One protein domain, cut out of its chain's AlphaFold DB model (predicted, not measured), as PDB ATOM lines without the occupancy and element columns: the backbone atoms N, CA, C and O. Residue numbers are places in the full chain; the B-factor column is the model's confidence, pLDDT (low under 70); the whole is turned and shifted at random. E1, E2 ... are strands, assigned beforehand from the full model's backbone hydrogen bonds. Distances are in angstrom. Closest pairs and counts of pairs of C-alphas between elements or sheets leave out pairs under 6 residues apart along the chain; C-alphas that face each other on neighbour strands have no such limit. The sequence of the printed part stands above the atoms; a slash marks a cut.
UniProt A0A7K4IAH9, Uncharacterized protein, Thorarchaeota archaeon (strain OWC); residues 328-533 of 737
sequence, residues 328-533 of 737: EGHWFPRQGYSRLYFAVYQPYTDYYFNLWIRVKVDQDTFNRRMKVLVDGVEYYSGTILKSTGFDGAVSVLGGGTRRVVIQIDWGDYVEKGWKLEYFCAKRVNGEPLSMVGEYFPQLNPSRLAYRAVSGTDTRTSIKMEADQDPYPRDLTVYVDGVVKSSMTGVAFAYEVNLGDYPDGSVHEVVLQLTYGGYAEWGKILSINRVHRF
ATOM      1  N   GLU A 328      24.115 -48.672   3.921       66.69
ATOM      2  CA  GLU A 328      24.799 -49.962   4.101       66.69
ATOM      3  C   GLU A 328      26.044 -50.095   3.206       66.69
ATOM      4  O   GLU A 328      26.168 -50.970   2.339       66.69
ATOM      5  N   GLY A 329      27.004 -49.210   3.448       76.38
ATOM      6  CA  GLY A 329      28.324 -49.242   2.832       76.38
ATOM      7  C   GLY A 329      28.415 -48.601   1.446       76.38
ATOM      8  O   GLY A 329      27.449 -48.520   0.689       76.38
ATOM      9  N   HIS A 330      29.626 -48.151   1.122       87.69
ATOM     10  CA  HIS A 330      29.984 -47.409  -0.079       87.69
ATOM     11  C   HIS A 330      30.991 -48.207  -0.917       87.69
ATOM     12  O   HIS A 330      32.077 -48.551  -0.443       87.69
ATOM     13  N   TRP A 331      30.678 -48.503  -2.178       92.62
ATOM     14  CA  TRP A 331      31.605 -49.245  -3.036       92.62
ATOM     15  C   TRP A 331      32.764 -48.384  -3.516       92.62
ATOM     16  O   TRP A 331      32.613 -47.220  -3.881       92.62
ATOM     17  N   PHE A 332      33.934 -49.006  -3.560       93.19
ATOM     18  CA  PHE A 332      35.124 -48.445  -4.172       93.19
ATOM     19  C   PHE A 332      34.960 -48.411  -5.703       93.19
ATOM     20  O   PHE A 332      34.553 -49.419  -6.289       93.19
ATOM     21  N   PRO A 333      35.270 -47.293  -6.388       90.00
ATOM     22  CA  PRO A 333      35.125 -47.212  -7.839       90.00
ATOM     23  C   PRO A 333      36.070 -48.184  -8.557       90.00
ATOM     24  O   PRO A 333      37.186 -48.438  -8.108       90.00
ATOM     25  N   ARG A 334      35.681 -48.695  -9.724       88.62
ATOM     26  CA  ARG A 334      36.505 -49.643 -10.488       88.62
ATOM     27  C   ARG A 334      37.742 -48.969 -11.110       88.62
ATOM     28  O   ARG A 334      37.719 -48.561 -12.270       88.62
ATOM     29  N   GLN A 335      38.830 -48.867 -10.350       88.38
ATOM     30  CA  GLN A 335      40.113 -48.294 -10.772       88.38
ATOM     31  C   GLN A 335      41.300 -49.064 -10.183       88.38
ATOM     32  O   GLN A 335      41.234 -49.564  -9.063       88.38
ATOM     33  N   GLY A 336      42.421 -49.094 -10.914       88.25
ATOM     34  CA  GLY A 336      43.658 -49.730 -10.448       88.25
ATOM     35  C   GLY A 336      44.216 -49.113  -9.162       88.25
ATOM     36  O   GLY A 336      44.884 -49.799  -8.403       88.25
ATOM     37  N   TYR A 337      43.899 -47.853  -8.874       92.50
ATOM     38  CA  TYR A 337      44.056 -47.248  -7.552       92.50
ATOM     39  C   TYR A 337      42.696 -46.707  -7.148       92.50
ATOM     40  O   TYR A 337      42.395 -45.539  -7.372       92.50
ATOM     41  N   SER A 338      41.842 -47.596  -6.654       92.69
ATOM     42  CA  SER A 338      40.478 -47.238  -6.308       92.69
ATOM     43  C   SER A 338      40.471 -46.391  -5.050       92.69
ATOM     44  O   SER A 338      41.062 -46.796  -4.052       92.69
ATOM     45  N   ARG A 339      39.847 -45.215  -5.102       93.88
ATOM     46  CA  ARG A 339      39.906 -44.217  -4.033       93.88
ATOM     47  C   ARG A 339      38.520 -43.747  -3.630       93.88
ATOM     48  O   ARG A 339      37.682 -43.487  -4.491       93.88
ATOM     49  N   LEU A 340      38.345 -43.586  -2.324       93.50
ATOM     50  CA  LEU A 340      37.289 -42.788  -1.712       93.50
ATOM     51  C   LEU A 340      37.931 -41.589  -1.018       93.50
ATOM     52  O   LEU A 340      39.036 -41.699  -0.474       93.50
ATOM     53  N   TYR A 341      37.255 -40.448  -1.086       93.81
ATOM     54  CA  TYR A 341      37.815 -39.142  -0.771       93.81
ATOM     55  C   TYR A 341      36.933 -38.419   0.233       93.81
ATOM     56  O   TYR A 341      35.748 -38.216  -0.012       93.81
ATOM     57  N   PHE A 342      37.528 -37.955   1.322       93.19
ATOM     58  CA  PHE A 342      36.806 -37.329   2.420       93.19
ATOM     59  C   PHE A 342      37.508 -36.055   2.881       93.19
ATOM     60  O   PHE A 342      38.734 -35.945   2.801       93.19
ATOM     61  N   ALA A 343      36.741 -35.107   3.408       89.62
ATOM     62  CA  ALA A 343      37.262 -34.019   4.221       89.62
ATOM     63  C   ALA A 343      36.730 -34.136   5.652       89.62
ATOM     64  O   ALA A 343      35.526 -34.243   5.872       89.62
ATOM     65  N   VAL A 344      37.643 -34.093   6.619       87.06
ATOM     66  CA  VAL A 344      37.360 -34.200   8.057       87.06
ATOM     67  C   VAL A 344      37.826 -32.923   8.736       87.06
ATOM     68  O   VAL A 344      38.947 -32.495   8.485       87.06
ATOM     69  N   TYR A 345      37.016 -32.321   9.601       83.19
ATOM     70  CA  TYR A 345      37.389 -31.132  10.361       83.19
ATOM     71  C   TYR A 345      37.597 -31.456  11.840       83.19
ATOM     72  O   TYR A 345      36.671 -31.879  12.531       83.19
ATOM     73  N   GLN A 346      38.821 -31.220  12.316       79.56
ATOM     74  CA  GLN A 346      39.218 -31.320  13.719       79.56
ATOM     75  C   GLN A 346      39.390 -29.904  14.308       79.56
ATOM     76  O   GLN A 346      40.472 -29.326  14.170       79.56
ATOM     77  N   PRO A 347      38.357 -29.293  14.918       67.88
ATOM     78  CA  PRO A 347      38.462 -27.942  15.476       67.88
ATOM     79  C   PRO A 347      39.287 -27.871  16.765       67.88
ATOM     80  O   PRO A 347      39.681 -26.778  17.176       67.88
ATOM     81  N   TYR A 348      39.517 -29.005  17.427       69.31
ATOM     82  CA  TYR A 348      40.087 -29.042  18.767       69.31
ATOM     83  C   TYR A 348      41.618 -28.966  18.744       69.31
ATOM     84  O   TYR A 348      42.279 -29.258  17.747       69.31
ATOM     85  N   THR A 349      42.203 -28.581  19.880       71.50
ATOM     86  CA  THR A 349      43.660 -28.458  20.056       71.50
ATOM     87  C   THR A 349      44.361 -29.796  20.289       71.50
ATOM     88  O   THR A 349      45.536 -29.811  20.662       71.50
ATOM     89  N   ASP A 350      43.655 -30.915  20.122       71.38
ATOM     90  CA  ASP A 350      44.237 -32.242  20.273       71.38
ATOM     91  C   ASP A 350      45.369 -32.434  19.262       71.38
ATOM     92  O   ASP A 350      45.282 -32.037  18.096       71.38
ATOM     93  N   TYR A 351      46.446 -33.079  19.707       78.06
ATOM     94  CA  TYR A 351      47.571 -33.375  18.823       78.06
ATOM     95  C   TYR A 351      47.210 -34.411  17.757       78.06
ATOM     96  O   TYR A 351      47.818 -34.405  16.690       78.06
ATOM     97  N   TYR A 352      46.247 -35.291  18.033       87.31
ATOM     98  CA  TYR A 352      45.854 -36.381  17.150       87.31
ATOM     99  C   TYR A 352      44.345 -36.641  17.193       87.31
ATOM    100  O   TYR A 352      43.656 -36.244  18.129       87.31
ATOM    101  N   PHE A 353      43.843 -37.305  16.157       86.44
ATOM    102  CA  PHE A 353      42.497 -37.869  16.087       86.44
ATOM    103  C   PHE A 353      42.548 -39.218  15.360       86.44
ATOM    104  O   PHE A 353      43.538 -39.526  14.697       86.44
ATOM    105  N   ASN A 354      41.510 -40.037  15.485       88.62
ATOM    106  CA  ASN A 354      41.461 -41.382  14.923       88.62
ATOM    107  C   ASN A 354      40.465 -41.456  13.763       88.62
ATOM    108  O   ASN A 354      39.317 -41.036  13.886       88.62
ATOM    109  N   LEU A 355      40.907 -42.021  12.639       90.81
ATOM    110  CA  LEU A 355      40.059 -42.422  11.521       90.81
ATOM    111  C   LEU A 355      39.687 -43.893  11.683       90.81
ATOM    112  O   LEU A 355      40.494 -44.772  11.382       90.81
ATOM    113  N   TRP A 356      38.477 -44.156  12.147       84.31
ATOM    114  CA  TRP A 356      37.919 -45.495  12.223       84.31
ATOM    115  C   TRP A 356      37.383 -45.913  10.863       84.31
ATOM    116  O   TRP A 356      36.590 -45.200  10.252       84.31
ATOM    117  N   ILE A 357      37.858 -47.049  10.363       88.69
ATOM    118  CA  ILE A 357      37.595 -47.512   9.006       88.69
ATOM    119  C   ILE A 357      37.256 -49.000   9.046       88.69
ATOM    120  O   ILE A 357      38.031 -49.805   9.562       88.69
ATOM    121  N   ARG A 358      36.151 -49.377   8.393       87.81
ATOM    122  CA  ARG A 358      35.842 -50.771   8.061       87.81
ATOM    123  C   ARG A 358      35.677 -50.925   6.562       87.81
ATOM    124  O   ARG A 358      34.775 -50.343   5.962       87.81
ATOM    125  N   VAL A 359      36.528 -51.740   5.954       90.69
ATOM    126  CA  VAL A 359      36.444 -52.105   4.540       90.69
ATOM    127  C   VAL A 359      36.231 -53.603   4.442       90.69
ATOM    128  O   VAL A 359      37.046 -54.380   4.927       90.69
ATOM    129  N   LYS A 360      35.172 -54.022   3.759       91.56
ATOM    130  CA  LYS A 360      34.854 -55.431   3.538       91.56
ATOM    131  C   LYS A 360      35.000 -55.780   2.066       91.56
ATOM    132  O   LYS A 360      34.755 -54.956   1.181       91.56
ATOM    133  N   VAL A 361      35.388 -57.021   1.802       91.38
ATOM    134  CA  VAL A 361      35.280 -57.571   0.453       91.38
ATOM    135  C   VAL A 361      33.802 -57.707   0.074       91.38
ATOM    136  O   VAL A 361      32.960 -58.006   0.922       91.38
ATOM    137  N   ASP A 362      33.486 -57.514  -1.198       91.19
ATOM    138  CA  ASP A 362      32.181 -57.873  -1.749       91.19
ATOM    139  C   ASP A 362      32.372 -58.907  -2.866       91.19
ATOM    140  O   ASP A 362      32.284 -60.108  -2.612       91.19
ATOM    141  N   GLN A 363      32.755 -58.483  -4.073       92.06
ATOM    142  CA  GLN A 363      32.920 -59.400  -5.211       92.06
ATOM    143  C   GLN A 363      34.373 -59.804  -5.502       92.06
ATOM    144  O   GLN A 363      34.611 -60.645  -6.372       92.06
ATOM    145  N   ASP A 364      35.364 -59.198  -4.840       91.88
ATOM    146  CA  ASP A 364      36.769 -59.525  -5.096       91.88
ATOM    147  C   ASP A 364      37.152 -60.875  -4.462       91.88
ATOM    148  O   ASP A 364      36.668 -61.269  -3.405       91.88
ATOM    149  N   THR A 365      38.053 -61.611  -5.105       92.06
ATOM    150  CA  THR A 365      38.500 -62.941  -4.661       92.06
ATOM    151  C   THR A 365      39.963 -62.975  -4.227       92.06
ATOM    152  O   THR A 365      40.498 -64.049  -3.917       92.06
ATOM    153  N   PHE A 366      40.629 -61.820  -4.212       92.56
ATOM    154  CA  PHE A 366      42.049 -61.675  -3.909       92.56
ATOM    155  C   PHE A 366      42.275 -60.737  -2.732       92.56
ATOM    156  O   PHE A 366      41.491 -59.832  -2.488       92.56
ATOM    157  N   ASN A 367      43.396 -60.920  -2.041       94.69
ATOM    158  CA  ASN A 367      43.884 -59.911  -1.108       94.69
ATOM    159  C   ASN A 367      44.400 -58.706  -1.904       94.69
ATOM    160  O   ASN A 367      44.972 -58.872  -2.988       94.69
ATOM    161  N   ARG A 368      44.236 -57.506  -1.352       95.31
ATOM    162  CA  ARG A 368      44.728 -56.261  -1.954       95.31
ATOM    163  C   ARG A 368      45.658 -55.538  -0.998       95.31
ATOM    164  O   ARG A 368      45.861 -55.961   0.140       95.31
ATOM    165  N   ARG A 369      46.246 -54.443  -1.469       96.50
ATOM    166  CA  ARG A 369      46.893 -53.472  -0.591       96.50
ATOM    167  C   ARG A 369      45.914 -52.335  -0.342       96.50
ATOM    168  O   ARG A 369      45.328 -51.823  -1.290       96.50
ATOM    169  N   MET A 370      45.754 -51.965   0.919       97.06
ATOM    170  CA  MET A 370      44.990 -50.801   1.343       97.06
ATOM    171  C   MET A 370      45.948 -49.731   1.852       97.06
ATOM    172  O   MET A 370      46.952 -50.046   2.499       97.06
ATOM    173  N   LYS A 371      45.626 -48.471   1.564       98.06
ATOM    174  CA  LYS A 371      46.337 -47.302   2.075       98.06
ATOM    175  C   LYS A 371      45.359 -46.279   2.623       98.06
ATOM    176  O   LYS A 371      44.264 -46.130   2.084       98.06
ATOM    177  N   VAL A 372      45.798 -45.546   3.638       97.50
ATOM    178  CA  VAL A 372      45.118 -44.337   4.110       97.50
ATOM    179  C   VAL A 372      46.103 -43.189   4.000       97.50
ATOM    180  O   VAL A 372      47.183 -43.236   4.595       97.50
ATOM    181  N   LEU A 373      45.747 -42.186   3.200       97.75
ATOM    182  CA  LEU A 373      46.537 -40.976   3.025       97.75
ATOM    183  C   LEU A 373      45.794 -39.786   3.625       97.75
ATOM    184  O   LEU A 373      44.595 -39.646   3.407       97.75
ATOM    185  N   VAL A 374      46.506 -38.913   4.332       96.31
ATOM    186  CA  VAL A 374      45.966 -37.650   4.842       96.31
ATOM    187  C   VAL A 374      46.844 -36.509   4.364       96.31
ATOM    188  O   VAL A 374      48.057 -36.529   4.567       96.31
ATOM    189  N   ASP A 375      46.240 -35.545   3.671       94.81
ATOM    190  CA  ASP A 375      46.923 -34.428   3.010       94.81
ATOM    191  C   ASP A 375      48.080 -34.902   2.100       94.81
ATOM    192  O   ASP A 375      49.118 -34.257   1.965       94.81
ATOM    193  N   GLY A 376      47.907 -36.078   1.481       93.88
ATOM    194  CA  GLY A 376      48.898 -36.728   0.616       93.88
ATOM    195  C   GLY A 376      49.984 -37.537   1.342       93.88
ATOM    196  O   GLY A 376      50.772 -38.206   0.676       93.88
ATOM    197  N   VAL A 377      50.024 -37.527   2.678       95.62
ATOM    198  CA  VAL A 377      50.959 -38.325   3.491       95.62
ATOM    199  C   VAL A 377      50.343 -39.686   3.813       95.62
ATOM    200  O   VAL A 377      49.200 -39.755   4.244       95.62
ATOM    201  N   GLU A 378      51.086 -40.776   3.620       97.56
ATOM    202  CA  GLU A 378      50.633 -42.135   3.955       97.56
ATOM    203  C   GLU A 378      50.704 -42.360   5.478       97.56
ATOM    204  O   GLU A 378      51.791 -42.345   6.052       97.56
ATOM    205  N   TYR A 379      49.552 -42.571   6.120       95.69
ATOM    206  CA  TYR A 379      49.444 -42.905   7.550       95.69
ATOM    207  C   TYR A 379      49.274 -44.407   7.786       95.69
ATOM    208  O   TYR A 379      49.657 -44.928   8.829       95.69
ATOM    209  N   TYR A 380      48.723 -45.118   6.801       97.06
ATOM    210  CA  TYR A 380      48.570 -46.565   6.842       97.06
ATOM    211  C   TYR A 380      48.849 -47.184   5.474       97.06
ATOM    212  O   TYR A 380      48.466 -46.633   4.439       97.06
ATOM    213  N   SER A 381      49.484 -48.357   5.477       96.94
ATOM    214  CA  SER A 381      49.768 -49.162   4.289       96.94
ATOM    215  C   SER A 381      49.868 -50.629   4.692       96.94
ATOM    216  O   SER A 381      50.791 -51.017   5.405       96.94
ATOM    217  N   GLY A 382      48.939 -51.460   4.232       95.31
ATOM    218  CA  GLY A 382      48.885 -52.860   4.646       95.31
ATOM    219  C   GLY A 382      48.166 -53.753   3.648       95.31
ATOM    220  O   GLY A 382      47.539 -53.283   2.698       95.31
ATOM    221  N   THR A 383      48.273 -55.065   3.842       94.69
ATOM    222  CA  THR A 383      47.479 -56.031   3.079       94.69
ATOM    223  C   THR A 383      46.082 -56.118   3.678       94.69
ATOM    224  O   THR A 383      45.938 -56.438   4.853       94.69
ATOM    225  N   ILE A 384      45.061 -55.883   2.857       92.62
ATOM    226  CA  ILE A 384      43.666 -56.139   3.201       92.62
ATOM    227  C   ILE A 384      43.285 -57.536   2.700       92.62
ATOM    228  O   ILE A 384      43.477 -57.879   1.526       92.62
ATOM    229  N   LEU A 385      42.816 -58.384   3.614       90.25
ATOM    230  CA  LEU A 385      42.542 -59.789   3.324       90.25
ATOM    231  C   LEU A 385      41.116 -59.954   2.815       90.25
ATOM    232  O   LEU A 385      40.184 -59.394   3.378       90.25
ATOM    233  N   LYS A 386      40.910 -60.801   1.808       89.12
ATOM    234  CA  LYS A 386      39.559 -61.099   1.307       89.12
ATOM    235  C   LYS A 386      38.646 -61.747   2.353       89.12
ATOM    236  O   LYS A 386      37.438 -61.667   2.243       89.12
ATOM    237  N   SER A 387      39.200 -62.451   3.338       85.38
ATOM    238  CA  SER A 387      38.403 -63.173   4.336       85.38
ATOM    239  C   SER A 387      37.886 -62.274   5.453       85.38
ATOM    240  O   SER A 387      36.855 -62.580   6.036       85.38
ATOM    241  N   THR A 388      38.614 -61.204   5.768       85.56
ATOM    242  CA  THR A 388      38.354 -60.372   6.954       85.56
ATOM    243  C   THR A 388      38.169 -58.900   6.624       85.56
ATOM    244  O   THR A 388      37.628 -58.171   7.441       85.56
ATOM    245  N   GLY A 389      38.602 -58.444   5.449       91.94
ATOM    246  CA  GLY A 389      38.656 -57.024   5.148       91.94
ATOM    247  C   GLY A 389      39.703 -56.293   5.993       91.94
ATOM    248  O   GLY A 389      40.758 -56.850   6.312       91.94
ATOM    249  N   PHE A 390      39.403 -55.037   6.299       91.31
ATOM    250  CA  PHE A 390      40.094 -54.177   7.251       91.31
ATOM    251  C   PHE A 390      39.061 -53.667   8.253       91.31
ATOM    252  O   PHE A 390      37.986 -53.241   7.840       91.31
ATOM    253  N   ASP A 391      39.402 -53.689   9.534       88.31
ATOM    254  CA  ASP A 391      38.584 -53.138  10.608       88.31
ATOM    255  C   ASP A 391      39.523 -52.583  11.680       88.31
ATOM    256  O   ASP A 391      40.323 -53.332  12.247       88.31
ATOM    257  N   GLY A 392      39.511 -51.269  11.885       83.06
ATOM    258  CA  GLY A 392      40.389 -50.630  12.858       83.06
ATOM    259  C   GLY A 392      40.484 -49.117  12.709       83.06
ATOM    260  O   GLY A 392      39.781 -48.503  11.907       83.06
ATOM    261  N   ALA A 393      41.389 -48.522  13.483       87.75
ATOM    262  CA  ALA A 393      41.626 -47.084  13.515       87.75
ATOM    263  C   ALA A 393      43.002 -46.709  12.947       87.75
ATOM    264  O   ALA A 393      43.984 -47.433  13.106       87.75
ATOM    265  N   VAL A 394      43.080 -45.536  12.316       90.00
ATOM    266  CA  VAL A 394      44.329 -44.899  11.884       90.00
ATOM    267  C   VAL A 394      44.469 -43.556  12.593       90.00
ATOM    268  O   VAL A 394      43.670 -42.650  12.361       90.00
ATOM    269  N   SER A 395      45.485 -43.412  13.443       93.62
ATOM    270  CA  SER A 395      45.754 -42.159  14.156       93.62
ATOM    271  C   SER A 395      46.414 -41.129  13.243       93.62
ATOM    272  O   SER A 395      47.427 -41.403  12.597       93.62
ATOM    273  N   VAL A 396      45.851 -39.926  13.210       91.94
ATOM    274  CA  VAL A 396      46.243 -38.811  12.345       91.94
ATOM    275  C   VAL A 396      46.717 -37.645  13.197       91.94
ATOM    276  O   VAL A 396      46.077 -37.302  14.186       91.94
ATOM    277  N   LEU A 397      47.830 -37.017  12.809       87.81
ATOM    278  CA  LEU A 397      48.406 -35.879  13.523       87.81
ATOM    279  C   LEU A 397      47.814 -34.546  13.030       87.81
ATOM    280  O   LEU A 397      47.842 -34.243  11.835       87.81
ATOM    281  N   GLY A 398      47.413 -33.699  13.980       79.81
ATOM    282  CA  GLY A 398      47.084 -32.287  13.784       79.81
ATOM    283  C   GLY A 398      45.591 -31.967  13.652       79.81
ATOM    284  O   GLY A 398      44.771 -32.830  13.367       79.81
ATOM    285  N   GLY A 399      45.254 -30.684  13.829       84.94
ATOM    286  CA  GLY A 399      43.886 -30.157  13.707       84.94
ATOM    287  C   GLY A 399      43.584 -29.480  12.366       84.94
ATOM    288  O   GLY A 399      44.423 -29.477  11.461       84.94
ATOM    289  N   GLY A 400      42.398 -28.885  12.254       86.12
ATOM    290  CA  GLY A 400      41.862 -28.248  11.051       86.12
ATOM    291  C   GLY A 400      41.177 -29.224  10.091       86.12
ATOM    292  O   GLY A 400      40.913 -30.375  10.434       86.12
ATOM    293  N   THR A 401      40.870 -28.750   8.879       89.94
ATOM    294  CA  THR A 401      40.304 -29.596   7.818       89.94
ATOM    295  C   THR A 401      41.405 -30.423   7.170       89.94
ATOM    296  O   THR A 401      42.402 -29.876   6.700       89.94
ATOM    297  N   ARG A 402      41.205 -31.737   7.126       92.50
ATOM    298  CA  ARG A 402      42.127 -32.744   6.604       92.50
ATOM    299  C   ARG A 402      41.502 -33.466   5.427       92.50
ATOM    300  O   ARG A 402      40.353 -33.896   5.505       92.50
ATOM    301  N   ARG A 403      42.268 -33.620   4.348       95.06
ATOM    302  CA  ARG A 403      41.864 -34.366   3.153       95.06
ATOM    303  C   ARG A 403      42.304 -35.813   3.285       95.06
ATOM    304  O   ARG A 403      43.497 -36.103   3.245       95.06
ATOM    305  N   VAL A 404      41.345 -36.710   3.446       95.31
ATOM    306  CA  VAL A 404      41.566 -38.137   3.674       95.31
ATOM    307  C   VAL A 404      41.276 -38.911   2.393       95.31
ATOM    308  O   VAL A 404      40.258 -38.698   1.740       95.31
ATOM    309  N   VAL A 405      42.170 -39.830   2.042       97.06
ATOM    310  CA  VAL A 405      42.013 -40.758   0.921       97.06
ATOM    311  C   VAL A 405      42.136 -42.176   1.445       97.06
ATOM    312  O   VAL A 405      43.181 -42.555   1.979       97.06
ATOM    313  N   ILE A 406      41.098 -42.979   1.239       96.31
ATOM    314  CA  ILE A 406      41.160 -44.426   1.441       96.31
ATOM    315  C   ILE A 406      41.360 -45.053   0.068       96.31
ATOM    316  O   ILE A 406      40.546 -44.842  -0.829       96.31
ATOM    317  N   GLN A 407      42.451 -45.796  -0.114       96.75
ATOM    318  CA  GLN A 407      42.830 -46.377  -1.400       96.75
ATOM    319  C   GLN A 407      42.936 -47.901  -1.327       96.75
ATOM    320  O   GLN A 407      43.563 -48.433  -0.411       96.75
ATOM    321  N   ILE A 408      42.411 -48.586  -2.343       96.38
ATOM    322  CA  ILE A 408      42.634 -50.008  -2.614       96.38
ATOM    323  C   ILE A 408      43.412 -50.150  -3.927       96.38
ATOM    324  O   ILE A 408      42.932 -49.783  -5.004       96.38
ATOM    325  N   ASP A 409      44.623 -50.696  -3.839       95.56
ATOM    326  CA  ASP A 409      45.446 -50.997  -5.010       95.56
ATOM    327  C   ASP A 409      44.871 -52.217  -5.742       95.56
ATOM    328  O   ASP A 409      44.521 -53.222  -5.119       95.56
ATOM    329  N   TRP A 410      44.818 -52.138  -7.071       90.94
ATOM    330  CA  TRP A 410      44.200 -53.094  -7.998       90.94
ATOM    331  C   TRP A 410      42.698 -53.319  -7.762       90.94
ATOM    332  O   TRP A 410      42.192 -54.435  -7.899       90.94
ATOM    333  N   GLY A 411      41.977 -52.249  -7.412       83.50
ATOM    334  CA  GLY A 411      40.520 -52.259  -7.236       83.50
ATOM    335  C   GLY A 411      39.705 -52.351  -8.537       83.50
ATOM    336  O   GLY A 411      38.487 -52.469  -8.485       83.50
ATOM    337  N   ASP A 412      40.336 -52.326  -9.715       82.94
ATOM    338  CA  ASP A 412      39.680 -52.431 -11.027       82.94
ATOM    339  C   ASP A 412      39.328 -53.862 -11.448       82.94
ATOM    340  O   ASP A 412      38.659 -54.061 -12.473       82.94
ATOM    341  N   TYR A 413      39.755 -54.858 -10.669       85.12
ATOM    342  CA  TYR A 413      39.567 -56.268 -10.988       85.12
ATOM    343  C   TYR A 413      38.085 -56.651 -11.152       85.12
ATOM    344  O   TYR A 413      37.734 -57.366 -12.090       85.12
ATOM    345  N   VAL A 414      37.207 -56.124 -10.292       85.88
ATOM    346  CA  VAL A 414      35.747 -56.335 -10.310       85.88
ATOM    347  C   VAL A 414      35.016 -55.034  -9.949       85.88
ATOM    348  O   VAL A 414      35.518 -54.238  -9.164       85.88
ATOM    349  N   GLU A 415      33.834 -54.802 -10.527       78.69
ATOM    350  CA  GLU A 415      33.107 -53.518 -10.448       78.69
ATOM    351  C   GLU A 415      32.632 -53.145  -9.034       78.69
ATOM    352  O   GLU A 415      32.484 -51.967  -8.731       78.69
ATOM    353  N   LYS A 416      32.461 -54.137  -8.157       89.31
ATOM    354  CA  LYS A 416      32.099 -53.980  -6.741       89.31
ATOM    355  C   LYS A 416      32.994 -54.865  -5.880       89.31
ATOM    356  O   LYS A 416      32.535 -55.757  -5.177       89.31
ATOM    357  N   GLY A 417      34.308 -54.700  -6.021       91.06
ATOM    358  CA  GLY A 417      35.270 -55.574  -5.346       91.06
ATOM    359  C   GLY A 417      35.300 -55.410  -3.836       91.06
ATOM    360  O   GLY A 417      35.305 -56.397  -3.102       91.06
ATOM    361  N   TRP A 418      35.294 -54.157  -3.395       92.94
ATOM    362  CA  TRP A 418      35.449 -53.761  -2.004       92.94
ATOM    363  C   TRP A 418      34.419 -52.692  -1.668       92.94
ATOM    364  O   TRP A 418      34.080 -51.860  -2.516       92.94
ATOM    365  N   LYS A 419      33.946 -52.706  -0.427       92.00
ATOM    366  CA  LYS A 419      33.039 -51.699   0.117       92.00
ATOM    367  C   LYS A 419      33.579 -51.143   1.424       92.00
ATOM    368  O   LYS A 419      34.069 -51.891   2.267       92.00
ATOM    369  N   LEU A 420      33.488 -49.835   1.581       90.75
ATOM    370  CA  LEU A 420      33.661 -49.139   2.842       90.75
ATOM    371  C   LEU A 420      32.349 -49.275   3.614       90.75
ATOM    372  O   LEU A 420      31.354 -48.685   3.222       90.75
ATOM    373  N   GLU A 421      32.315 -50.099   4.654       85.06
ATOM    374  CA  GLU A 421      31.124 -50.259   5.501       85.06
ATOM    375  C   GLU A 421      31.061 -49.190   6.591       85.06
ATOM    376  O   GLU A 421      29.971 -48.808   7.004       85.06
ATOM    377  N   TYR A 422      32.222 -48.694   7.024       79.88
ATOM    378  CA  TYR A 422      32.324 -47.697   8.079       79.88
ATOM    379  C   TYR A 422      33.466 -46.725   7.818       79.88
ATOM    380  O   TYR A 422      34.570 -47.135   7.445       79.88
ATOM    381  N   PHE A 423      33.196 -45.448   8.062       84.19
ATOM    382  CA  PHE A 423      34.190 -44.395   8.147       84.19
ATOM    383  C   PHE A 423      33.711 -43.341   9.134       84.19
ATOM    384  O   PHE A 423      32.702 -42.681   8.898       84.19
ATOM    385  N   CYS A 424      34.444 -43.180  10.224       81.44
ATOM    386  CA  CYS A 424      34.183 -42.145  11.208       81.44
ATOM    387  C   CYS A 424      35.507 -41.547  11.662       81.44
ATOM    388  O   CYS A 424      36.481 -42.259  11.904       81.44
ATOM    389  N   ALA A 425      35.549 -40.229  11.788       82.31
ATOM    390  CA  ALA A 425      36.642 -39.557  12.457       82.31
ATOM    391  C   ALA A 425      36.212 -39.264  13.893       82.31
ATOM    392  O   ALA A 425      35.165 -38.661  14.100       82.31
ATOM    393  N   LYS A 426      37.013 -39.673  14.874       79.69
ATOM    394  CA  LYS A 426      36.769 -39.412  16.295       79.69
ATOM    395  C   LYS A 426      37.992 -38.737  16.910       79.69
ATOM    396  O   LYS A 426      39.128 -39.015  16.518       79.69
ATOM    397  N   ARG A 427      37.778 -37.859  17.883       76.56
ATOM    398  CA  ARG A 427      38.822 -37.380  18.792       76.56
ATOM    399  C   ARG A 427      39.423 -38.556  19.563       76.56
ATOM    400  O   ARG A 427      38.910 -39.674  19.552       76.56
ATOM    401  N   VAL A 428      40.511 -38.288  20.276       69.94
ATOM    402  CA  VAL A 428      41.166 -39.277  21.148       69.94
ATOM    403  C   VAL A 428      40.229 -39.795  22.236       69.94
ATOM    404  O   VAL A 428      40.267 -40.972  22.562       69.94
ATOM    405  N   ASN A 429      39.374 -38.920  22.766       59.06
ATOM    406  CA  ASN A 429      38.394 -39.238  23.802       59.06
ATOM    407  C   ASN A 429      37.084 -39.829  23.246       59.06
ATOM    408  O   ASN A 429      36.111 -39.922  23.980       59.06
ATOM    409  N   GLY A 430      37.034 -40.182  21.956       59.91
ATOM    410  CA  GLY A 430      35.875 -40.826  21.338       59.91
ATOM    411  C   GLY A 430      34.820 -39.881  20.755       59.91
ATOM    412  O   GLY A 430      33.987 -40.350  19.983       59.91
ATOM    413  N   GLU A 431      34.869 -38.570  21.024       57.78
ATOM    414  CA  GLU A 431      33.893 -37.633  20.446       57.78
ATOM    415  C   GLU A 431      33.979 -37.615  18.905       57.78
ATOM    416  O   GLU A 431      35.083 -37.500  18.354       57.78
ATOM    417  N   PRO A 432      32.851 -37.688  18.181       62.50
ATOM    418  CA  PRO A 432      32.851 -37.651  16.726       62.50
ATOM    419  C   PRO A 432      33.315 -36.288  16.197       62.50
ATOM    420  O   PRO A 432      32.961 -35.225  16.706       62.50
ATOM    421  N   LEU A 433      34.111 -36.321  15.133       63.94
ATOM    422  CA  LEU A 433      34.552 -35.147  14.393       63.94
ATOM    423  C   LEU A 433      33.644 -34.876  13.200       63.94
ATOM    424  O   LEU A 433      33.018 -35.773  12.634       63.94
ATOM    425  N   SER A 434      33.619 -33.615  12.775       70.69
ATOM    426  CA  SER A 434      32.782 -33.201  11.658       70.69
ATOM    427  C   SER A 434      33.323 -33.747  10.337       70.69
ATOM    428  O   SER A 434      34.442 -33.444   9.912       70.69
ATOM    429  N   MET A 435      32.489 -34.532   9.661       78.88
ATOM    430  CA  MET A 435      32.646 -34.863   8.253       78.88
ATOM    431  C   MET A 435      32.234 -33.650   7.421       78.88
ATOM    432  O   MET A 435      31.052 -33.342   7.309       78.88
ATOM    433  N   VAL A 436      33.211 -32.949   6.843       80.12
ATOM    434  CA  VAL A 436      32.963 -31.777   5.984       80.12
ATOM    435  C   VAL A 436      32.295 -32.200   4.681       80.12
ATOM    436  O   VAL A 436      31.485 -31.459   4.131       80.12
ATOM    437  N   GLY A 437      32.650 -33.380   4.178       83.75
ATOM    438  CA  GLY A 437      31.999 -33.969   3.022       83.75
ATOM    439  C   GLY A 437      32.804 -35.081   2.368       83.75
ATOM    440  O   GLY A 437      33.939 -35.385   2.749       83.75
ATOM    441  N   GLU A 438      32.194 -35.665   1.349       90.88
ATOM    442  CA  GLU A 438      32.763 -36.693   0.484       90.88
ATOM    443  C   GLU A 438      32.999 -36.111  -0.909       90.88
ATOM    444  O   GLU A 438      32.146 -35.409  -1.444       90.88
ATOM    445  N   TYR A 439      34.145 -36.380  -1.528       93.19
ATOM    446  CA  TYR A 439      34.404 -35.906  -2.886       93.19
ATOM    447  C   TYR A 439      34.056 -36.966  -3.918       93.19
ATOM    448  O   TYR A 439      34.351 -38.151  -3.763       93.19
ATOM    449  N   PHE A 440      33.521 -36.502  -5.043       93.12
ATOM    450  CA  PHE A 440      33.398 -37.340  -6.222       93.12
ATOM    451  C   PHE A 440      34.783 -37.776  -6.716       93.12
ATOM    452  O   PHE A 440      35.667 -36.928  -6.872       93.12
ATOM    453  N   PRO A 441      34.985 -39.067  -7.036       90.44
ATOM    454  CA  PRO A 441      36.261 -39.530  -7.557       90.44
ATOM    455  C   PRO A 441      36.579 -38.871  -8.902       90.44
ATOM    456  O   PRO A 441      35.678 -38.549  -9.685       90.44
ATOM    457  N   GLN A 442      37.869 -38.724  -9.211       90.12
ATOM    458  CA  GLN A 442      38.333 -38.148 -10.476       90.12
ATOM    459  C   GLN A 442      38.114 -39.114 -11.652       90.12
ATOM    460  O   GLN A 442      39.034 -39.759 -12.159       90.12
ATOM    461  N   LEU A 443      36.860 -39.235 -12.076       88.88
ATOM    462  CA  LEU A 443      36.377 -40.219 -13.036       88.88
ATOM    463  C   LEU A 443      35.400 -39.611 -14.041       88.88
ATOM    464  O   LEU A 443      34.841 -38.535 -13.834       88.88
ATOM    465  N   ASN A 444      35.194 -40.310 -15.155       88.19
ATOM    466  CA  ASN A 444      34.219 -39.919 -16.163       88.19
ATOM    467  C   ASN A 444      33.469 -41.152 -16.718       88.19
ATOM    468  O   ASN A 444      34.078 -41.914 -17.475       88.19
ATOM    469  N   PRO A 445      32.180 -41.353 -16.374       91.19
ATOM    470  CA  PRO A 445      31.419 -40.597 -15.372       91.19
ATOM    471  C   PRO A 445      31.976 -40.828 -13.959       91.19
ATOM    472  O   PRO A 445      32.595 -41.859 -13.698       91.19
ATOM    473  N   SER A 446      31.765 -39.876 -13.049       92.06
ATOM    474  CA  SER A 446      32.141 -40.042 -11.640       92.06
ATOM    475  C   SER A 446      30.941 -40.518 -10.837       92.06
ATOM    476  O   SER A 446      29.843 -39.998 -11.017       92.06
ATOM    477  N   ARG A 447      31.129 -41.544 -10.004       93.06
ATOM    478  CA  ARG A 447      30.045 -42.221  -9.290       93.06
ATOM    479  C   ARG A 447      30.393 -42.395  -7.823       93.06
ATOM    480  O   ARG A 447      31.479 -42.880  -7.512       93.06
ATOM    481  N   LEU A 448      29.428 -42.072  -6.976       92.44
ATOM    482  CA  LEU A 448      29.346 -42.511  -5.592       92.44
ATOM    483  C   LEU A 448      28.180 -43.493  -5.522       92.44
ATOM    484  O   LEU A 448      27.096 -43.203  -6.031       92.44
ATOM    485  N   ALA A 449      28.432 -44.686  -5.002       92.56
ATOM    486  CA  ALA A 449      27.475 -45.779  -5.019       92.56
ATOM    487  C   ALA A 449      27.456 -46.436  -3.649       92.56
ATOM    488  O   ALA A 449      28.496 -46.873  -3.149       92.56
ATOM    489  N   TYR A 450      26.269 -46.528  -3.076       89.94
ATOM    490  CA  TYR A 450      26.060 -47.055  -1.741       89.94
ATOM    491  C   TYR A 450      24.731 -47.800  -1.668       89.94
ATOM    492  O   TYR A 450      23.850 -47.624  -2.512       89.94
ATOM    493  N   ARG A 451      24.585 -48.673  -0.675       89.31
ATOM    494  CA  ARG A 451      23.275 -49.250  -0.350       89.31
ATOM    495  C   ARG A 451      22.559 -48.344   0.624       89.31
ATOM    496  O   ARG A 451      23.225 -47.761   1.466       89.31
ATOM    497  N   ALA A 452      21.240 -48.261   0.536       87.50
ATOM    498  CA  ALA A 452      20.419 -47.570   1.509       87.50
ATOM    499  C   ALA A 452      19.217 -48.421   1.949       87.50
ATOM    500  O   ALA A 452      18.471 -48.925   1.105       87.50
ATOM    501  N   VAL A 453      19.012 -48.552   3.259       83.81
ATOM    502  CA  VAL A 453      17.758 -49.002   3.860       83.81
ATOM    503  C   VAL A 453      16.701 -47.962   3.522       83.81
ATOM    504  O   VAL A 453      16.835 -46.778   3.819       83.81
ATOM    505  N   SER A 454      15.662 -48.419   2.849       86.00
ATOM    506  CA  SER A 454      14.567 -47.613   2.346       86.00
ATOM    507  C   SER A 454      13.275 -47.991   3.064       86.00
ATOM    508  O   SER A 454      13.198 -48.911   3.882       86.00
ATOM    509  N   GLY A 455      12.253 -47.201   2.812       84.25
ATOM    510  CA  GLY A 455      10.897 -47.388   3.287       84.25
ATOM    511  C   GLY A 455       9.970 -46.512   2.461       84.25
ATOM    512  O   GLY A 455      10.300 -46.083   1.351       84.25
ATOM    513  N   THR A 456       8.806 -46.213   2.995       78.62
ATOM    514  CA  THR A 456       7.930 -45.211   2.387       78.62
ATOM    515  C   THR A 456       8.567 -43.828   2.434       78.62
ATOM    516  O   THR A 456       9.274 -43.509   3.395       78.62
ATOM    517  N   ASP A 457       8.264 -43.009   1.434       83.19
ATOM    518  CA  ASP A 457       8.791 -41.661   1.257       83.19
ATOM    519  C   ASP A 457      10.294 -41.594   1.556       83.19
ATOM    520  O   ASP A 457      10.772 -40.779   2.345       83.19
ATOM    521  N   THR A 458      11.047 -42.524   0.962       87.94
ATOM    522  CA  THR A 458      12.503 -42.487   1.053       87.94
ATOM    523  C   THR A 458      12.982 -41.276   0.277       87.94
ATOM    524  O   THR A 458      12.607 -41.081  -0.881       87.94
ATOM    525  N   ARG A 459      13.842 -40.469   0.887       87.50
ATOM    526  CA  ARG A 459      14.409 -39.265   0.291       87.50
ATOM    527  C   ARG A 459      15.915 -39.228   0.472       87.50
ATOM    528  O   ARG A 459      16.482 -39.917   1.319       87.50
ATOM    529  N   THR A 460      16.571 -38.409  -0.339       86.62
ATOM    530  CA  THR A 460      17.975 -38.067  -0.145       86.62
ATOM    531  C   THR A 460      18.186 -36.565  -0.122       86.62
ATOM    532  O   THR A 460      17.744 -35.864  -1.030       86.62
ATOM    533  N   SER A 461      18.874 -36.078   0.909       84.38
ATOM    534  CA  SER A 461      19.354 -34.699   0.981       84.38
ATOM    535  C   SER A 461      20.774 -34.659   0.434       84.38
ATOM    536  O   SER A 461      21.661 -35.368   0.921       84.38
ATOM    537  N   ILE A 462      20.993 -33.827  -0.577       84.12
ATOM    538  CA  ILE A 462      22.268 -33.697  -1.274       84.12
ATOM    539  C   ILE A 462      22.642 -32.224  -1.315       84.12
ATOM    540  O   ILE A 462      21.892 -31.409  -1.844       84.12
ATOM    541  N   LYS A 463      23.833 -31.886  -0.827       84.44
ATOM    542  CA  LYS A 463      24.451 -30.576  -1.033       84.44
ATOM    543  C   LYS A 463      25.790 -30.773  -1.711       84.44
ATOM    544  O   LYS A 463      26.705 -31.337  -1.120       84.44
ATOM    545  N   MET A 464      25.884 -30.312  -2.952       88.19
ATOM    546  CA  MET A 464      27.110 -30.333  -3.733       88.19
ATOM    547  C   MET A 464      27.711 -28.934  -3.786       88.19
ATOM    548  O   MET A 464      27.027 -27.966  -4.111       88.19
ATOM    549  N   GLU A 465      29.008 -28.837  -3.537       89.56
ATOM    550  CA  GLU A 465      29.781 -27.605  -3.620       89.56
ATOM    551  C   GLU A 465      30.975 -27.785  -4.567       89.56
ATOM    552  O   GLU A 465      31.471 -28.891  -4.814       89.56
ATOM    553  N   ALA A 466      31.422 -26.674  -5.145       91.00
ATOM    554  CA  ALA A 466      32.645 -26.634  -5.929       91.00
ATOM    555  C   ALA A 466      33.846 -26.420  -5.000       91.00
ATOM    556  O   ALA A 466      33.822 -25.518  -4.167       91.00
ATOM    557  N   ASP A 467      34.905 -27.204  -5.191       91.94
ATOM    558  CA  ASP A 467      36.225 -26.938  -4.613       91.94
ATOM    559  C   ASP A 467      37.177 -26.587  -5.766       91.94
ATOM    560  O   ASP A 467      37.214 -25.443  -6.221       91.94
ATOM    561  N   GLN A 468      37.866 -27.574  -6.341       93.62
ATOM    562  CA  GLN A 468      38.785 -27.327  -7.452       93.62
ATOM    563  C   GLN A 468      38.096 -27.323  -8.817       93.62
ATOM    564  O   GLN A 468      38.699 -26.849  -9.775       93.62
ATOM    565  N   ASP A 469      36.869 -27.840  -8.937       92.75
ATOM    566  CA  ASP A 469      36.098 -27.856 -10.184       92.75
ATOM    567  C   ASP A 469      35.049 -26.727 -10.212       92.75
ATOM    568  O   ASP A 469      33.958 -26.890  -9.652       92.75
ATOM    569  N   PRO A 470      35.325 -25.591 -10.884       90.38
ATOM    570  CA  PRO A 470      34.420 -24.443 -10.905       90.38
ATOM    571  C   PRO A 470      33.264 -24.605 -11.901       90.38
ATOM    572  O   PRO A 470      32.394 -23.740 -11.975       90.38
ATOM    573  N   TYR A 471      33.251 -25.668 -12.710       92.38
ATOM    574  CA  TYR A 471      32.283 -25.801 -13.792       92.38
ATOM    575  C   TYR A 471      30.948 -26.364 -13.295       92.38
ATOM    576  O   TYR A 471      30.921 -27.152 -12.344       92.38
ATOM    577  N   PRO A 472      29.826 -26.004 -13.941       92.31
ATOM    578  CA  PRO A 472      28.570 -26.703 -13.731       92.31
ATOM    579  C   PRO A 472      28.709 -28.182 -14.107       92.31
ATOM    580  O   PRO A 472      29.334 -28.507 -15.121       92.31
ATOM    581  N   ARG A 473      28.126 -29.069 -13.300       92.62
ATOM    582  CA  ARG A 473      28.043 -30.508 -13.576       92.62
ATOM    583  C   ARG A 473      26.602 -30.972 -13.483       92.62
ATOM    584  O   ARG A 473      25.845 -30.429 -12.679       92.62
ATOM    585  N   ASP A 474      26.264 -31.981 -14.278       93.56
ATOM    586  CA  ASP A 474      24.988 -32.673 -14.140       93.56
ATOM    587  C   ASP A 474      25.175 -33.813 -13.144       93.56
ATOM    588  O   ASP A 474      26.023 -34.687 -13.351       93.56
ATOM    589  N   LEU A 475      24.399 -33.779 -12.068       95.38
ATOM    590  CA  LEU A 475      24.274 -34.850 -11.097       95.38
ATOM    591  C   LEU A 475      22.969 -35.595 -11.360       95.38
ATOM    592  O   LEU A 475      21.892 -35.002 -11.329       95.38
ATOM    593  N   THR A 476      23.060 -36.899 -11.584       97.25
ATOM    594  CA  THR A 476      21.897 -37.782 -11.694       97.25
ATOM    595  C   THR A 476      21.871 -38.743 -10.515       97.25
ATOM    596  O   THR A 476      22.876 -39.387 -10.211       97.25
ATOM    597  N   VAL A 477      20.709 -38.841  -9.873       96.62
ATOM    598  CA  VAL A 477      20.429 -39.756  -8.764       96.62
ATOM    599  C   VAL A 477      19.692 -40.969  -9.310       96.62
ATOM    600  O   VAL A 477      18.663 -40.825  -9.975       96.62
ATOM    601  N   TYR A 478      20.204 -42.160  -9.018       97.50
ATOM    602  CA  TYR A 478      19.584 -43.427  -9.384       97.50
ATOM    603  C   TYR A 478      19.227 -44.230  -8.140       97.50
ATOM    604  O   TYR A 478      19.982 -44.215  -7.172       97.50
ATOM    605  N   VAL A 479      18.139 -44.995  -8.224       96.75
ATOM    606  CA  VAL A 479      17.859 -46.105  -7.307       96.75
ATOM    607  C   VAL A 479      17.673 -47.369  -8.128       96.75
ATOM    608  O   VAL A 479      16.857 -47.381  -9.051       96.75
ATOM    609  N   ASP A 480      18.466 -48.399  -7.849       95.62
ATOM    610  CA  ASP A 480      18.507 -49.664  -8.595       95.62
ATOM    611  C   ASP A 480      18.633 -49.463 -10.118       95.62
ATOM    612  O   ASP A 480      18.010 -50.143 -10.933       95.62
ATOM    613  N   GLY A 481      19.427 -48.464 -10.517       94.94
ATOM    614  CA  GLY A 481      19.642 -48.097 -11.920       94.94
ATOM    615  C   GLY A 481      18.511 -47.284 -12.566       94.94
ATOM    616  O   GLY A 481      18.645 -46.887 -13.725       94.94
ATOM    617  N   VAL A 482      17.432 -46.976 -11.841       96.88
ATOM    618  CA  VAL A 482      16.339 -46.111 -12.309       96.88
ATOM    619  C   VAL A 482      16.615 -44.665 -11.913       96.88
ATOM    620  O   VAL A 482      16.830 -44.376 -10.740       96.88
ATOM    621  N   VAL A 483      16.581 -43.749 -12.882       97.19
ATOM    622  CA  VAL A 483      16.742 -42.307 -12.635       97.19
ATOM    623  C   VAL A 483      15.595 -41.797 -11.764       97.19
ATOM    624  O   VAL A 483      14.430 -41.974 -12.117       97.19
ATOM    625  N   LYS A 484      15.931 -41.128 -10.659       96.19
ATOM    626  CA  LYS A 484      14.976 -40.435  -9.783       96.19
ATOM    627  C   LYS A 484      14.981 -38.933 -10.003       96.19
ATOM    628  O   LYS A 484      13.924 -38.322 -10.083       96.19
ATOM    629  N   SER A 485      16.165 -38.346 -10.156       95.62
ATOM    630  CA  SER A 485      16.314 -36.919 -10.431       95.62
ATOM    631  C   SER A 485      17.604 -36.636 -11.191       95.62
ATOM    632  O   SER A 485      18.570 -37.397 -11.096       95.62
ATOM    633  N   SER A 486      17.609 -35.534 -11.936       94.62
ATOM    634  CA  SER A 486      18.784 -34.969 -12.596       94.62
ATOM    635  C   SER A 486      18.797 -33.468 -12.364       94.62
ATOM    636  O   SER A 486      17.793 -32.796 -12.588       94.62
ATOM    637  N   MET A 487      19.940 -32.948 -11.949       92.06
ATOM    638  CA  MET A 487      20.127 -31.546 -11.593       92.06
ATOM    639  C   MET A 487      21.460 -31.046 -12.147       92.06
ATOM    640  O   MET A 487      22.431 -31.798 -12.196       92.06
ATOM    641  N   THR A 488      21.516 -29.782 -12.555       93.12
ATOM    642  CA  THR A 488      22.716 -29.177 -13.143       93.12
ATOM    643  C   THR A 488      23.086 -27.929 -12.368       93.12
ATOM    644  O   THR A 488      22.266 -27.029 -12.201       93.12
ATOM    645  N   GLY A 489      24.343 -27.823 -11.947       88.31
ATOM    646  CA  GLY A 489      24.819 -26.605 -11.304       88.31
ATOM    647  C   GLY A 489      26.280 -26.665 -10.891       88.31
ATOM    648  O   GLY A 489      26.937 -27.703 -10.973       88.31
ATOM    649  N   VAL A 490      26.813 -25.510 -10.487       83.19
ATOM    650  CA  VAL A 490      28.171 -25.403  -9.924       83.19
ATOM    651  C   VAL A 490      28.180 -25.888  -8.477       83.19
ATOM    652  O   VAL A 490      29.069 -26.651  -8.099       83.19
ATOM    653  N   ALA A 491      27.179 -25.448  -7.718       83.06
ATOM    654  CA  ALA A 491      26.855 -25.843  -6.361       83.06
ATOM    655  C   ALA A 491      25.330 -25.775  -6.202       83.06
ATOM    656  O   ALA A 491      24.693 -24.942  -6.851       83.06
ATOM    657  N   PHE A 492      24.760 -26.650  -5.383       80.75
ATOM    658  CA  PHE A 492      23.327 -26.693  -5.098       80.75
ATOM    659  C   PHE A 492      23.046 -27.528  -3.846       80.75
ATOM    660  O   PHE A 492      23.867 -28.361  -3.459       80.75
ATOM    661  N   ALA A 493      21.872 -27.334  -3.251       79.81
ATOM    662  CA  ALA A 493      21.309 -28.195  -2.220       79.81
ATOM    663  C   ALA A 493      19.908 -28.628  -2.665       79.81
ATOM    664  O   ALA A 493      19.112 -27.783  -3.062       79.81
ATOM    665  N   TYR A 494      19.624 -29.925  -2.630       81.69
ATOM    666  CA  TYR A 494      18.324 -30.475  -2.994       81.69
ATOM    667  C   TYR A 494      17.947 -31.616  -2.066       81.69
ATOM    668  O   TYR A 494      18.799 -32.387  -1.624       81.69
ATOM    669  N   GLU A 495      16.648 -31.768  -1.862       84.38
ATOM    670  CA  GLU A 495      16.064 -33.013  -1.400       84.38
ATOM    671  C   GLU A 495      15.388 -33.714  -2.578       84.38
ATOM    672  O   GLU A 495      14.625 -33.110  -3.334       84.38
ATOM    673  N   VAL A 496      15.700 -34.990  -2.769       88.44
ATOM    674  CA  VAL A 496      15.161 -35.803  -3.856       88.44
ATOM    675  C   VAL A 496      14.331 -36.924  -3.264       88.44
ATOM    676  O   VAL A 496      14.849 -37.737  -2.503       88.44
ATOM    677  N   ASN A 497      13.068 -37.018  -3.675       91.69
ATOM    678  CA  ASN A 497      12.255 -38.192  -3.393       91.69
ATOM    679  C   ASN A 497      12.797 -39.393  -4.191       91.69
ATOM    680  O   ASN A 497      12.830 -39.389  -5.425       91.69
ATOM    681  N   LEU A 498      13.266 -40.406  -3.469       92.88
ATOM    682  CA  LEU A 498      13.770 -41.658  -4.017       92.88
ATOM    683  C   LEU A 498      12.632 -42.645  -4.287       92.88
ATOM    684  O   LEU A 498      12.742 -43.445  -5.214       92.88
ATOM    685  N   GLY A 499      11.524 -42.556  -3.559       90.69
ATOM    686  CA  GLY A 499      10.286 -43.294  -3.792       90.69
ATOM    687  C   GLY A 499       9.781 -44.031  -2.556       90.69
ATOM    688  O   GLY A 499      10.397 -44.007  -1.491       90.69
ATOM    689  N   ASP A 500       8.659 -44.724  -2.738       88.69
ATOM    690  CA  ASP A 500       8.070 -45.599  -1.731       88.69
ATOM    691  C   ASP A 500       8.561 -47.035  -1.898       88.69
ATOM    692  O   ASP A 500       8.407 -47.650  -2.958       88.69
ATOM    693  N   TYR A 501       9.114 -47.577  -0.822       87.06
ATOM    694  CA  TYR A 501       9.647 -48.927  -0.757       87.06
ATOM    695  C   TYR A 501       9.090 -49.665   0.468       87.06
ATOM    696  O   TYR A 501       8.660 -49.021   1.428       87.06
ATOM    697  N   PRO A 502       9.072 -51.011   0.468       84.12
ATOM    698  CA  PRO A 502       8.762 -51.771   1.675       84.12
ATOM    699  C   PRO A 502       9.671 -51.357   2.837       84.12
ATOM    700  O   PRO A 502      10.873 -51.185   2.653       84.12
ATOM    701  N   ASP A 503       9.108 -51.209   4.035       77.81
ATOM    702  CA  ASP A 503       9.884 -50.825   5.215       77.81
ATOM    703  C   ASP A 503      11.054 -51.801   5.447       77.81
ATOM    704  O   ASP A 503      10.867 -53.016   5.526       77.81
ATOM    705  N   GLY A 504      12.274 -51.267   5.507       75.56
ATOM    706  CA  GLY A 504      13.505 -52.014   5.750       75.56
ATOM    707  C   GLY A 504      14.133 -52.630   4.498       75.56
ATOM    708  O   GLY A 504      15.144 -53.325   4.613       75.56
ATOM    709  N   SER A 505      13.572 -52.417   3.301       84.94
ATOM    710  CA  SER A 505      14.175 -52.934   2.069       84.94
ATOM    711  C   SER A 505      15.465 -52.193   1.726       84.94
ATOM    712  O   SER A 505      15.580 -50.986   1.911       84.94
ATOM    713  N   VAL A 506      16.457 -52.910   1.203       89.56
ATOM    714  CA  VAL A 506      17.767 -52.336   0.869       89.56
ATOM    715  C   VAL A 506      17.862 -52.108  -0.634       89.56
ATOM    716  O   VAL A 506      17.684 -53.044  -1.413       89.56
ATOM    717  N   HIS A 507      18.187 -50.879  -1.028       92.38
ATOM    718  CA  HIS A 507      18.283 -50.455  -2.423       92.38
ATOM    719  C   HIS A 507      19.654 -49.865  -2.738       92.38
ATOM    720  O   HIS A 507      20.323 -49.313  -1.866       92.38
ATOM    721  N   GLU A 508      20.097 -49.976  -3.986       93.88
ATOM    722  CA  GLU A 508      21.322 -49.321  -4.435       93.88
ATOM    723  C   GLU A 508      21.028 -47.888  -4.859       93.88
ATOM    724  O   GLU A 508      20.291 -47.665  -5.817       93.88
ATOM    725  N   VAL A 509      21.658 -46.924  -4.194       93.88
ATOM    726  CA  VAL A 509      21.594 -45.510  -4.554       93.88
ATOM    727  C   VAL A 509      22.911 -45.113  -5.215       93.88
ATOM    728  O   VAL A 509      23.998 -45.375  -4.694       93.88
ATOM    729  N   VAL A 510      22.819 -44.489  -6.391       95.56
ATOM    730  CA  VAL A 510      23.989 -44.007  -7.136       95.56
ATOM    731  C   VAL A 510      23.843 -42.524  -7.420       95.56
ATOM    732  O   VAL A 510      22.902 -42.097  -8.086       95.56
ATOM    733  N   LEU A 511      24.829 -41.756  -6.975       95.12
ATOM    734  CA  LEU A 511      25.032 -40.366  -7.349       95.12
ATOM    735  C   LEU A 511      26.061 -40.328  -8.475       95.12
ATOM    736  O   LEU A 511      27.209 -40.735  -8.288       95.12
ATOM    737  N   GLN A 512      25.664 -39.875  -9.661       96.19
ATOM    738  CA  GLN A 512      26.537 -39.841 -10.830       96.19
ATOM    739  C   GLN A 512      26.715 -38.422 -11.352       96.19
ATOM    740  O   GLN A 512      25.763 -37.821 -11.845       96.19
ATOM    741  N   LEU A 513      27.955 -37.941 -11.363       94.25
ATOM    742  CA  LEU A 513      28.329 -36.773 -12.148       94.25
ATOM    743  C   LEU A 513      28.651 -37.167 -13.586       94.25
ATOM    744  O   LEU A 513      29.426 -38.099 -13.832       94.25
ATOM    745  N   THR A 514      28.136 -36.388 -14.541       89.38
ATOM    746  CA  THR A 514      28.460 -36.551 -15.967       89.38
ATOM    747  C   THR A 514      29.953 -36.442 -16.249       89.38
ATOM    748  O   THR A 514      30.432 -37.091 -17.171       89.38
ATOM    749  N   TYR A 515      30.698 -35.670 -15.453       86.81
ATOM    750  CA  TYR A 515      32.152 -35.558 -15.557       86.81
ATOM    751  C   TYR A 515      32.780 -35.142 -14.219       86.81
ATOM    752  O   TYR A 515      32.590 -34.012 -13.784       86.81
ATOM    753  N   GLY A 516      33.570 -36.013 -13.587       83.56
ATOM    754  CA  GLY A 516      34.379 -35.686 -12.400       83.56
ATOM    755  C   GLY A 516      35.886 -35.628 -12.672       83.56
ATOM    756  O   GLY A 516      36.669 -35.345 -11.776       83.56
ATOM    757  N   GLY A 517      36.327 -35.869 -13.911       80.44
ATOM    758  CA  GLY A 517      37.748 -35.991 -14.264       80.44
ATOM    759  C   GLY A 517      38.580 -34.702 -14.169       80.44
ATOM    760  O   GLY A 517      39.778 -34.740 -14.437       80.44
ATOM    761  N   TYR A 518      37.973 -33.559 -13.834       86.06
ATOM    762  CA  TYR A 518      38.626 -32.247 -13.883       86.06
ATOM    763  C   TYR A 518      39.738 -32.085 -12.840       86.06
ATOM    764  O   TYR A 518      40.835 -31.646 -13.177       86.06
ATOM    765  N   ALA A 519      39.469 -32.464 -11.593       88.00
ATOM    766  CA  ALA A 519      40.410 -32.359 -10.486       88.00
ATOM    767  C   ALA A 519      40.139 -33.463  -9.459       88.00
ATOM    768  O   ALA A 519      38.997 -33.889  -9.308       88.00
ATOM    769  N   GLU A 520      41.181 -33.897  -8.744       86.44
ATOM    770  CA  GLU A 520      41.062 -34.913  -7.689       86.44
ATOM    771  C   GLU A 520      40.137 -34.464  -6.550       86.44
ATOM    772  O   GLU A 520      39.336 -35.254  -6.067       86.44
ATOM    773  N   TRP A 521      40.178 -33.176  -6.198       92.19
ATOM    774  CA  TRP A 521      39.306 -32.554  -5.197       92.19
ATOM    775  C   TRP A 521      38.320 -31.600  -5.883       92.19
ATOM    776  O   TRP A 521      38.277 -30.408  -5.593       92.19
ATOM    777  N   GLY A 522      37.602 -32.104  -6.893       92.19
ATOM    778  CA  GLY A 522      36.776 -31.289  -7.788       92.19
ATOM    779  C   GLY A 522      35.456 -30.814  -7.173       92.19
ATOM    780  O   GLY A 522      35.271 -29.617  -6.944       92.19
ATOM    781  N   LYS A 523      34.535 -31.759  -6.951       93.38
ATOM    782  CA  LYS A 523      33.200 -31.533  -6.379       93.38
ATOM    783  C   LYS A 523      33.079 -32.275  -5.057       93.38
ATOM    784  O   LYS A 523      33.350 -33.475  -5.021       93.38
ATOM    785  N   ILE A 524      32.660 -31.567  -4.016       90.88
ATOM    786  CA  ILE A 524      32.403 -32.130  -2.690       90.88
ATOM    787  C   ILE A 524      30.895 -32.224  -2.464       90.88
ATOM    788  O   ILE A 524      30.157 -31.291  -2.773       90.88
ATOM    789  N   LEU A 525      30.439 -33.353  -1.940       87.62
ATOM    790  CA  LEU A 525      29.144 -33.514  -1.309       87.62
ATOM    791  C   LEU A 525      29.298 -33.211   0.177       87.62
ATOM    792  O   LEU A 525      29.739 -34.067   0.943       87.62
ATOM    793  N   SER A 526      28.966 -31.987   0.581       80.38
ATOM    794  CA  SER A 526      28.953 -31.602   1.997       80.38
ATOM    795  C   SER A 526      27.711 -32.097   2.733       80.38
ATOM    796  O   SER A 526      27.705 -32.173   3.957       80.38
ATOM    797  N   ILE A 527      26.672 -32.490   1.988       77.12
ATOM    798  CA  ILE A 527      25.552 -33.284   2.494       77.12
ATOM    799  C   ILE A 527      25.303 -34.423   1.500       77.12
ATOM    800  O   ILE A 527      25.139 -34.176   0.305       77.12
ATOM    801  N   ASN A 528      25.280 -35.658   1.994       81.38
ATOM    802  CA  ASN A 528      24.870 -36.859   1.267       81.38
ATOM    803  C   ASN A 528      24.175 -37.780   2.270       81.38
ATOM    804  O   ASN A 528      24.842 -38.468   3.042       81.38
ATOM    805  N   ARG A 529      22.844 -37.721   2.336       80.00
ATOM    806  CA  ARG A 529      22.060 -38.471   3.326       80.00
ATOM    807  C   ARG A 529      20.898 -39.152   2.653       80.00
ATOM    808  O   ARG A 529      20.240 -38.520   1.833       80.00
ATOM    809  N   VAL A 530      20.620 -40.391   3.028       83.62
ATOM    810  CA  VAL A 530      19.354 -41.053   2.710       83.62
ATOM    811  C   VAL A 530      18.582 -41.201   4.006       83.62
ATOM    812  O   VAL A 530      19.157 -41.574   5.022       83.62
ATOM    813  N   HIS A 531      17.301 -40.877   3.972       82.31
ATOM    814  CA  HIS A 531      16.403 -41.016   5.104       82.31
ATOM    815  C   HIS A 531      15.033 -41.460   4.595       82.31
ATOM    816  O   HIS A 531      14.703 -41.312   3.418       82.31
ATOM    817  N   ARG A 532      14.237 -42.037   5.480       81.88
ATOM    818  CA  ARG A 532      12.903 -42.554   5.176       81.88
ATOM    819  C   ARG A 532      11.962 -42.192   6.304       81.88
ATOM    820  O   ARG A 532      12.412 -41.998   7.434       81.88
ATOM    821  N   PHE A 533      10.680 -42.119   5.994       77.19
ATOM    822  CA  PHE A 533       9.674 -41.887   7.014       77.19
ATOM    823  C   PHE A 533       9.624 -43.068   7.992       77.19
ATOM    824  O   PHE A 533       9.534 -44.222   7.568       77.19
TER     825      PHE A 533
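Overview. This is residues 328 to 533 of the 737 residues of an uncharacterized protein of Thorarchaeota archaeon (strain OWC) (UniProt A0A7K4IAH9). Look for two strand sandwiches joined into one body: a single strongly twisted sheet of eight strands runs through both, and a smaller four-strand sheet covers each half of it. E1 to E8 make one sandwich and E9 to E16 the other, and the edges of the two small sheets meet at E1 and E10. The printed part has 206 residues with no named helix and sixteen named strands, E1 to E16 in chain order; it is all strand, and each sheet is antiparallel throughout. The whole is compact and rounded, with a radius of gyration of the C-alphas of 16.8 A and spans of 43 by 39 by 34 A.

Arrangement. Begin with the largest sheet, which runs E5 at residues 377 to 384, E4 at 368 to 374, E7 at 400 to 409, E2 at 337 to 346, E9 at 434 to 439, E16 at 523 to 531, E11 at 458 to 466 and E14 at 492 to 499. Its edge strands E5 and E14 are apart. E4 and E5 form a hairpin, with N 370 and O 382 at 2.8 A, within hydrogen-bond range. Where the halves join, E2 and E9 are antiparallel at 152 degrees, with N 345 and O 434 at 2.8 A. Next, E9 and E16 stand at 111 degrees, with N 525 and O 438 at 2.7 A; E16 bends by 56 degrees at residue 526. One smaller sheet runs E1 at 328 to 331, E8 at 418 to 427, E3 at 352 to 361 and E6 at 390 to 397; in its pair E3 and E6 find N 355 and O 394 at 2.8 A. It is face to face with the large sheet, their strands at 18 degrees. The other runs E10 at 446 to 453, E15 at 506 to 513, E12 at 473 to 479 and E13 at 482 to 489; E12 and E13 form a hairpin, with N 475 and O 487 at 2.8 A. It too is face to face with the large sheet, their strands at 44 degrees. Together they are a stack of sheets, face to face in turn. Two jelly rolls, each one long hairpin wound over both sheets of a sandwich, pair E1 with E8, E2 with E7, E3 with E6 and E4 with E5, then E9 with E16, E10 with E15, E11 with E14 and E12 with E13. The closest C-alphas of E1 and E10 are those of His 330 and Tyr 450, 4.3 A apart.

Along the chain. Find C-alpha 337 at (44.056, -47.248, -7.552); from there E2 runs 27.0 A to C-alpha 346 at (39.218, -31.320, 13.719). E3 spans 29.0 A, E7 28.1 A, E8 26.7 A and E11 26.6 A. E16 ends at C-alpha 531 at (16.403, -41.016, 5.104).

Size, cuts and confidence. The C-alphas farthest apart, of Tyr 351 and Pro 502, are 46.2 A apart. The printed part has no cut, and no link is long. Mean pLDDT of the printed part is 88.0; look for values under 70 at residues 328, 347 to 348 and 428 to 433.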